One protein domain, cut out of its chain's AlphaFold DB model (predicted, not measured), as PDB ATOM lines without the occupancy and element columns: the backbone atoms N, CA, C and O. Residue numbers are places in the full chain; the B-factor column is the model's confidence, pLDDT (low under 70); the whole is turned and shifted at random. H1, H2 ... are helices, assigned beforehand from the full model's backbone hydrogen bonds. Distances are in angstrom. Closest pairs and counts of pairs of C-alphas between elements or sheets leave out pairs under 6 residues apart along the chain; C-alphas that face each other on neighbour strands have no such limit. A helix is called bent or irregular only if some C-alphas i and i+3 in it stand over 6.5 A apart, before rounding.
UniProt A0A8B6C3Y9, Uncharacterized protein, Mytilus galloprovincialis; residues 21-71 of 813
ATOM      1  N   PHE A  21     -35.625  12.512  14.182       75.25
ATOM      2  CA  PHE A  21     -34.895  13.365  13.239       75.25
ATOM      3  C   PHE A  21     -34.605  14.727  13.872       75.25
ATOM      4  O   PHE A  21     -35.535  15.398  14.317       75.25
ATOM      5  N   ASN A  22     -33.345  15.175  13.805       72.56
ATOM      6  CA  ASN A  22     -32.870  16.416  14.438       72.56
ATOM      7  C   ASN A  22     -33.590  17.692  13.955       72.56
ATOM      8  O   ASN A  22     -33.613  18.688  14.668       72.56
ATOM      9  N   ASN A  23     -34.163  17.704  12.742       77.06
ATOM     10  CA  ASN A  23     -35.008  18.805  12.263       77.06
ATOM     11  C   ASN A  23     -35.975  18.371  11.138       77.06
ATOM     12  O   ASN A  23     -35.836  17.321  10.507       77.06
ATOM     13  N   ARG A  24     -36.975  19.206  10.829       74.06
ATOM     14  CA  ARG A  24     -37.998  18.898   9.807       74.06
ATOM     15  C   ARG A  24     -37.416  18.758   8.392       74.06
ATOM     16  O   ARG A  24     -37.912  17.961   7.592       74.06
ATOM     17  N   THR A  25     -36.360  19.507   8.077       78.62
ATOM     18  CA  THR A  25     -35.675  19.501   6.774       78.62
ATOM     19  C   THR A  25     -34.927  18.195   6.512       78.62
ATOM     20  O   THR A  25     -34.999  17.678   5.394       78.62
ATOM     21  N   THR A  26     -34.278  17.602   7.519       80.56
ATOM     22  CA  THR A  26     -33.622  16.285   7.402       80.56
ATOM     23  C   THR A  26     -34.640  15.173   7.163       80.56
ATOM     24  O   THR A  26     -34.476  14.407   6.211       80.56
ATOM     25  N   LYS A  27     -35.755  15.153   7.909       81.38
ATOM     26  CA  LYS A  27     -36.874  14.221   7.665       81.38
ATOM     27  C   LYS A  27     -37.416  14.332   6.235       81.38
ATOM     28  O   LYS A  27     -37.618  13.321   5.563       81.38
ATOM     29  N   HIS A  28     -37.615  15.552   5.731       81.31
ATOM     30  CA  HIS A  28     -38.112  15.761   4.368       81.31
ATOM     31  C   HIS A  28     -37.125  15.263   3.298       81.31
ATOM     32  O   HIS A  28     -37.535  14.597   2.345       81.31
ATOM     33  N   ARG A  29     -35.818  15.523   3.468       82.75
ATOM     34  CA  ARG A  29     -34.771  15.006   2.567       82.75
ATOM     35  C   ARG A  29     -34.712  13.475   2.585       82.75
ATOM     36  O   ARG A  29     -34.634  12.877   1.514       82.75
ATOM     37  N   ALA A  30     -34.811  12.846   3.758       82.75
ATOM     38  CA  ALA A  30     -34.846  11.388   3.897       82.75
ATOM     39  C   ALA A  30     -36.062  10.770   3.182       82.75
ATOM     40  O   ALA A  30     -35.906   9.846   2.386       82.75
ATOM     41  N   ILE A  31     -37.259  11.344   3.359       82.62
ATOM     42  CA  ILE A  31     -38.472  10.903   2.649       82.62
ATOM     43  C   ILE A  31     -38.326  11.087   1.133       82.62
ATOM     44  O   ILE A  31     -38.746  10.220   0.369       82.62
ATOM     45  N   LYS A  32     -37.729  12.195   0.670       84.19
ATOM     46  CA  LYS A  32     -37.492  12.437  -0.764       84.19
ATOM     47  C   LYS A  32     -36.534  11.399  -1.357       84.19
ATOM     48  O   LYS A  32     -36.813  10.876  -2.432       84.19
ATOM     49  N   ARG A  33     -35.460  11.044  -0.640       85.31
ATOM     50  CA  ARG A  33     -34.540   9.960  -1.031       85.31
ATOM     51  C   ARG A  33     -35.260   8.613  -1.112       85.31
ATOM     52  O   ARG A  33     -35.164   7.953  -2.140       85.31
ATOM     53  N   LEU A  34     -36.047   8.256  -0.094       84.56
ATOM     54  CA  LEU A  34     -36.838   7.021  -0.088       84.56
ATOM     55  C   LEU A  34     -37.821   6.963  -1.269       84.56
ATOM     56  O   LEU A  34     -37.900   5.958  -1.968       84.56
ATOM     57  N   LYS A  35     -38.544   8.058  -1.535       81.31
ATOM     58  CA  LYS A  35     -39.483   8.146  -2.666       81.31
ATOM     59  C   LYS A  35     -38.796   7.981  -4.021       81.31
ATOM     60  O   LYS A  35     -39.399   7.390  -4.911       81.31
ATOM     61  N   ASN A  36     -37.575   8.494  -4.164       84.56
ATOM     62  CA  ASN A  36     -36.786   8.357  -5.388       84.56
ATOM     63  C   ASN A  36     -36.213   6.942  -5.564       84.56
ATOM     64  O   ASN A  36     -36.081   6.497  -6.699       84.56
ATOM     65  N   ALA A  37     -35.893   6.245  -4.466       84.25
ATOM     66  CA  ALA A  37     -35.387   4.870  -4.483       84.25
ATOM     67  C   ALA A  37     -36.483   3.818  -4.748       84.25
ATOM     68  O   ALA A  37     -36.199   2.730  -5.239       84.25
ATOM     69  N   LEU A  38     -37.745   4.127  -4.435       86.12
ATOM     70  CA  LEU A  38     -38.873   3.234  -4.691       86.12
ATOM     71  C   LEU A  38     -39.264   3.195  -6.182       86.12
ATOM     72  O   LEU A  38     -39.153   4.205  -6.881       86.12
ATOM     73  N   PRO A  39     -39.846   2.079  -6.671       86.62
ATOM     74  CA  PRO A  39     -40.322   1.976  -8.050       86.62
ATOM     75  C   PRO A  39     -41.259   3.130  -8.457       86.62
ATOM     76  O   PRO A  39     -42.064   3.621  -7.653       86.62
ATOM     77  N   ARG A  40     -41.185   3.560  -9.728       80.56
ATOM     78  CA  ARG A  40     -41.988   4.683 -10.257       80.56
ATOM     79  C   ARG A  40     -43.488   4.372 -10.342       80.56
ATOM     80  O   ARG A  40     -44.292   5.280 -10.152       80.56
ATOM     81  N   THR A  41     -43.880   3.116 -10.576       86.38
ATOM     82  CA  THR A  41     -45.298   2.742 -10.721       86.38
ATOM     83  C   THR A  41     -45.978   2.479  -9.363       86.38
ATOM     84  O   THR A  41     -45.423   1.751  -8.536       86.38
ATOM     85  N   PRO A  42     -47.202   3.000  -9.112       84.50
ATOM     86  CA  PRO A  42     -47.883   2.861  -7.816       84.50
ATOM     87  C   PRO A  42     -48.135   1.415  -7.359       84.50
ATOM     88  O   PRO A  42     -47.974   1.112  -6.177       84.50
ATOM     89  N   LYS A  43     -48.482   0.501  -8.280       85.50
ATOM     90  CA  LYS A  43     -48.694  -0.928  -7.964       85.50
ATOM     91  C   LYS A  43     -47.403  -1.619  -7.520       85.50
ATOM     92  O   LYS A  43     -47.387  -2.280  -6.491       85.50
ATOM     93  N   ARG A  44     -46.293  -1.423  -8.248       82.75
ATOM     94  CA  ARG A  44     -44.999  -2.004  -7.847       82.75
ATOM     95  C   ARG A  44     -44.492  -1.370  -6.556       82.75
ATOM     96  O   ARG A  44     -43.982  -2.079  -5.699       82.75
ATOM     97  N   ARG A  45     -44.693  -0.060  -6.375       85.19
ATOM     98  CA  ARG A  45     -44.347   0.650  -5.137       85.19
ATOM     99  C   ARG A  45     -45.099   0.098  -3.923       85.19
ATOM    100  O   ARG A  45     -44.467  -0.173  -2.911       85.19
ATOM    101  N   SER A  46     -46.415  -0.088  -4.029       82.50
ATOM    102  CA  SER A  46     -47.231  -0.657  -2.945       82.50
ATOM    103  C   SER A  46     -46.883  -2.117  -2.661       82.50
ATOM    104  O   SER A  46     -46.731  -2.457  -1.497       82.50
ATOM    105  N   ALA A  47     -46.652  -2.947  -3.684       83.81
ATOM    106  CA  ALA A  47     -46.191  -4.326  -3.497       83.81
ATOM    107  C   ALA A  47     -44.807  -4.400  -2.825       83.81
ATOM    108  O   ALA A  47     -44.606  -5.205  -1.923       83.81
ATOM    109  N   THR A  48     -43.877  -3.517  -3.206       83.69
ATOM    110  CA  THR A  48     -42.535  -3.439  -2.595       83.69
ATOM    111  C   THR A  48     -42.623  -3.029  -1.124       83.69
ATOM    112  O   THR A  48     -41.969  -3.624  -0.274       83.69
ATOM    113  N   LEU A  49     -43.465  -2.039  -0.805       83.25
ATOM    114  CA  LEU A  49     -43.707  -1.625   0.578       83.25
ATOM    115  C   LEU A  49     -44.425  -2.717   1.380       83.25
ATOM    116  O   LEU A  49     -44.043  -2.967   2.515       83.25
ATOM    117  N   ALA A  50     -45.416  -3.397   0.803       80.81
ATOM    118  CA  ALA A  50     -46.109  -4.504   1.456       80.81
ATOM    119  C   ALA A  50     -45.148  -5.662   1.768       80.81
ATOM    120  O   ALA A  50     -45.132  -6.137   2.898       80.81
ATOM    121  N   ALA A  51     -44.293  -6.048   0.815       82.81
ATOM    122  CA  ALA A  51     -43.268  -7.071   1.018       82.81
ATOM    123  C   ALA A  51     -42.257  -6.667   2.106       82.81
ATOM    124  O   ALA A  51     -41.900  -7.483   2.951       82.81
ATOM    125  N   TYR A  52     -41.849  -5.392   2.143       82.88
ATOM    126  CA  TYR A  52     -40.983  -4.870   3.203       82.88
ATOM    127  C   TYR A  52     -41.656  -4.926   4.583       82.88
ATOM    128  O   TYR A  52     -41.046  -5.386   5.543       82.88
ATOM    129  N   LEU A  53     -42.924  -4.513   4.688       80.06
ATOM    130  CA  LEU A  53     -43.690  -4.523   5.943       80.06
ATOM    131  C   LEU A  53     -44.080  -5.938   6.413       80.06
ATOM    132  O   LEU A  53     -44.414  -6.126   7.582       80.06
ATOM    133  N   GLN A  54     -44.024  -6.935   5.529       76.56
ATOM    134  CA  GLN A  54     -44.192  -8.351   5.873       76.56
ATOM    135  C   GLN A  54     -42.895  -9.001   6.377       76.56
ATOM    136  O   GLN A  54     -42.943 -10.092   6.943       76.56
ATOM    137  N   HIS A  55     -41.742  -8.342   6.217       77.75
ATOM    138  CA  HIS A  55     -40.449  -8.897   6.599       77.75
ATOM    139  C   HIS A  55     -40.274  -8.909   8.127       77.75
ATOM    140  O   HIS A  55     -39.914  -7.907   8.744       77.75
ATOM    141  N   THR A  56     -40.511 -10.067   8.747       64.94
ATOM    142  CA  THR A  56     -40.590 -10.233  10.210       64.94
ATOM    143  C   THR A  56     -39.286  -9.959  10.952       64.94
ATOM    144  O   THR A  56     -39.335  -9.587  12.115       64.94
ATOM    145  N   LYS A  57     -38.132 -10.098  10.290       71.25
ATOM    146  CA  LYS A  57     -36.804  -9.902  10.898       71.25
ATOM    147  C   LYS A  57     -36.280  -8.461  10.824       71.25
ATOM    148  O   LYS A  57     -35.136  -8.217  11.188       71.25
ATOM    149  N   SER A  58     -37.054  -7.518  10.277       78.00
ATOM    150  CA  SER A  58     -36.630  -6.114  10.179       78.00
ATOM    151  C   SER A  58     -36.970  -5.364  11.475       78.00
ATOM    152  O   SER A  58     -38.160  -5.206  11.760       78.00
ATOM    153  N   PRO A  59     -35.983  -4.813  12.213       76.94
ATOM    154  CA  PRO A  59     -36.242  -4.054  13.442       76.94
ATOM    155  C   PRO A  59     -37.189  -2.867  13.218       76.94
ATOM    156  O   PRO A  59     -38.006  -2.532  14.068       76.94
ATOM    157  N   ALA A  60     -37.147  -2.258  12.028       77.94
ATOM    158  CA  ALA A  60     -38.032  -1.151  11.672       77.94
ATOM    159  C   ALA A  60     -39.511  -1.572  11.584       77.94
ATOM    160  O   ALA A  60     -40.391  -0.786  11.925       77.94
ATOM    161  N   VAL A  61     -39.798  -2.800  11.138       79.75
ATOM    162  CA  VAL A  61     -41.173  -3.325  11.056       79.75
ATOM    163  C   VAL A  61     -41.710  -3.637  12.450       79.75
ATOM    164  O   VAL A  61     -42.882  -3.393  12.720       79.75
ATOM    165  N   GLU A  62     -40.858  -4.114  13.352       77.94
ATOM    166  CA  GLU A  62     -41.224  -4.389  14.741       77.94
ATOM    167  C   GLU A  62     -41.535  -3.104  15.519       77.94
ATOM    168  O   GLU A  62     -42.583  -3.013  16.155       77.94
ATOM    169  N   ILE A  63     -40.726  -2.054  15.338       79.94
ATOM    170  CA  ILE A  63     -41.010  -0.712  15.873       79.94
ATOM    171  C   ILE A  63     -42.334  -0.166  15.307       79.94
ATOM    172  O   ILE A  63     -43.121   0.446  16.028       79.94
ATOM    173  N   LEU A  64     -42.635  -0.410  14.025       80.19
ATOM    174  CA  LEU A  64     -43.913  -0.011  13.417       80.19
ATOM    175  C   LEU A  64     -45.120  -0.803  13.949       80.19
ATOM    176  O   LEU A  64     -46.226  -0.261  13.943       80.19
ATOM    177  N   ARG A  65     -44.931  -2.049  14.405       79.06
ATOM    178  CA  ARG A  65     -45.973  -2.848  15.076       79.06
ATOM    179  C   ARG A  65     -46.195  -2.395  16.514       79.06
ATOM    180  O   ARG A  65     -47.340  -2.210  16.899       79.06
ATOM    181  N   GLN A  66     -45.124  -2.138  17.268       76.19
ATOM    182  CA  GLN A  66     -45.205  -1.571  18.623       76.19
ATOM    183  C   GLN A  66     -45.864  -0.190  18.619       76.19
ATOM    184  O   GLN A  66     -46.647   0.144  19.500       76.19
ATOM    185  N   ALA A  67     -45.600   0.599  17.580       75.19
ATOM    186  CA  ALA A  67     -46.288   1.853  17.345       75.19
ATOM    187  C   ALA A  67     -47.640   1.677  16.630       75.19
ATOM    188  O   ALA A  67     -48.139   2.662  16.097       75.19
ATOM    189  N   GLU A  68     -48.214   0.469  16.542       71.75
ATOM    190  CA  GLU A  68     -49.544   0.163  15.980       71.75
ATOM    191  C   GLU A  68     -49.818   0.788  14.586       71.75
ATOM    192  O   GLU A  68     -50.947   1.169  14.250       71.75
ATOM    193  N   VAL A  69     -48.781   1.019  13.777       76.06
ATOM    194  CA  VAL A  69     -48.910   1.543  12.401       76.06
ATOM    195  C   VAL A  69     -49.157   0.392  11.427       76.06
ATOM    196  O   VAL A  69     -49.856   0.552  10.428       76.06
ATOM    197  N   VAL A  70     -48.596  -0.776  11.736       78.50
ATOM    198  CA  VAL A  70     -48.824  -2.037  11.033       78.50
ATOM    199  C   VAL A  70     -49.494  -2.989  12.010       78.50
ATOM    200  O   VAL A  70     -48.942  -3.245  13.076       78.50
ATOM    201  N   SER A  71     -50.666  -3.514  11.652       75.88
ATOM    202  CA  SER A  71     -51.385  -4.484  12.483       75.88
ATOM    203  C   SER A  71     -50.537  -5.732  12.716       75.88
ATOM    204  O   SER A  71     -49.952  -6.276  11.770       75.88
TER     205      SER A  71
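What this domain is: This is residues 21 to 71 of the 813 residues of an uncharacterized protein of Mytilus galloprovincialis (UniProt A0A8B6C3Y9). The model is an open, loose arch of three helices: the longest, H1, is one leg, H2 is the other, and the short H3 lies crosswise at the far end of H2. The two legs are joined at the top of the arch by residues 38 to 41 and have a gap between them, while residues 22 to 29, at the foot of the H1 leg, stick out free. The printed part has 51 residues, with three named helices in the order H1, H2, H3 and no named strand, and its class is all helix. The whole is loose, with a radius of gyration of the C-alphas of 12.6 A, and only just flat, spanning 29 by 29 by 16 A.

Where its parts are: H1 is the longest helix, residues 24 to 37, running 20.2 A from C-alpha 24 at (-37.998, 18.898, 9.807) to C-alpha 37 at (-35.387, 4.870, -4.483). H2, residues 42 to 54, runs 18.1 A from its first to its last C-alpha and begins with C-alpha 42 at (-47.883, 2.861, -7.816). H3, residues 59 to 66, runs 10.6 A and ends with C-alpha 66 at (-45.205, -1.571, 18.623). No helix is bent or irregular.

How they stand to each other: H1 touches no helix. H1 and H2 are apart, with no C-alpha of the one within 8 A of the other, although they follow each other in the chain. The N-to-C direction of H1 is (-0.03, -0.68, -0.73), and that of H2 is (0.26, -0.47, 0.84). H1 and H3 are apart too. H2 and H3 are close but not clearly touching, with 2 pairs of C-alphas within 8 A. Their closest C-alphas, those of Leu 53 and Val 61, are 5.8 A apart. The lines of H2 and H3 are about perpendicular, at 84 degrees, and their centres are 16.1 A apart. In H1, H2 and H3 every pair of O i and N i+4 is within hydrogen-bond range.

The domain as a whole: The two C-alphas farthest apart, those of Asn 22 and Lys 43, are 32.5 A from each other, and the C-alphas of Phe 21 and Ser 71, the first and last printed, are 24.3 A apart. Without the free residues 22 to 29, of which 24 to 29 belong to H1, the body spans 29 by 26 by 16 A. The printed part has no cut. The links H1 to H2 and H2 to H3 are both tight, each of 4 residues, and no link is long. The mean pLDDT of the printed part is 80.1, and residue 56 is the one printed residue under 70.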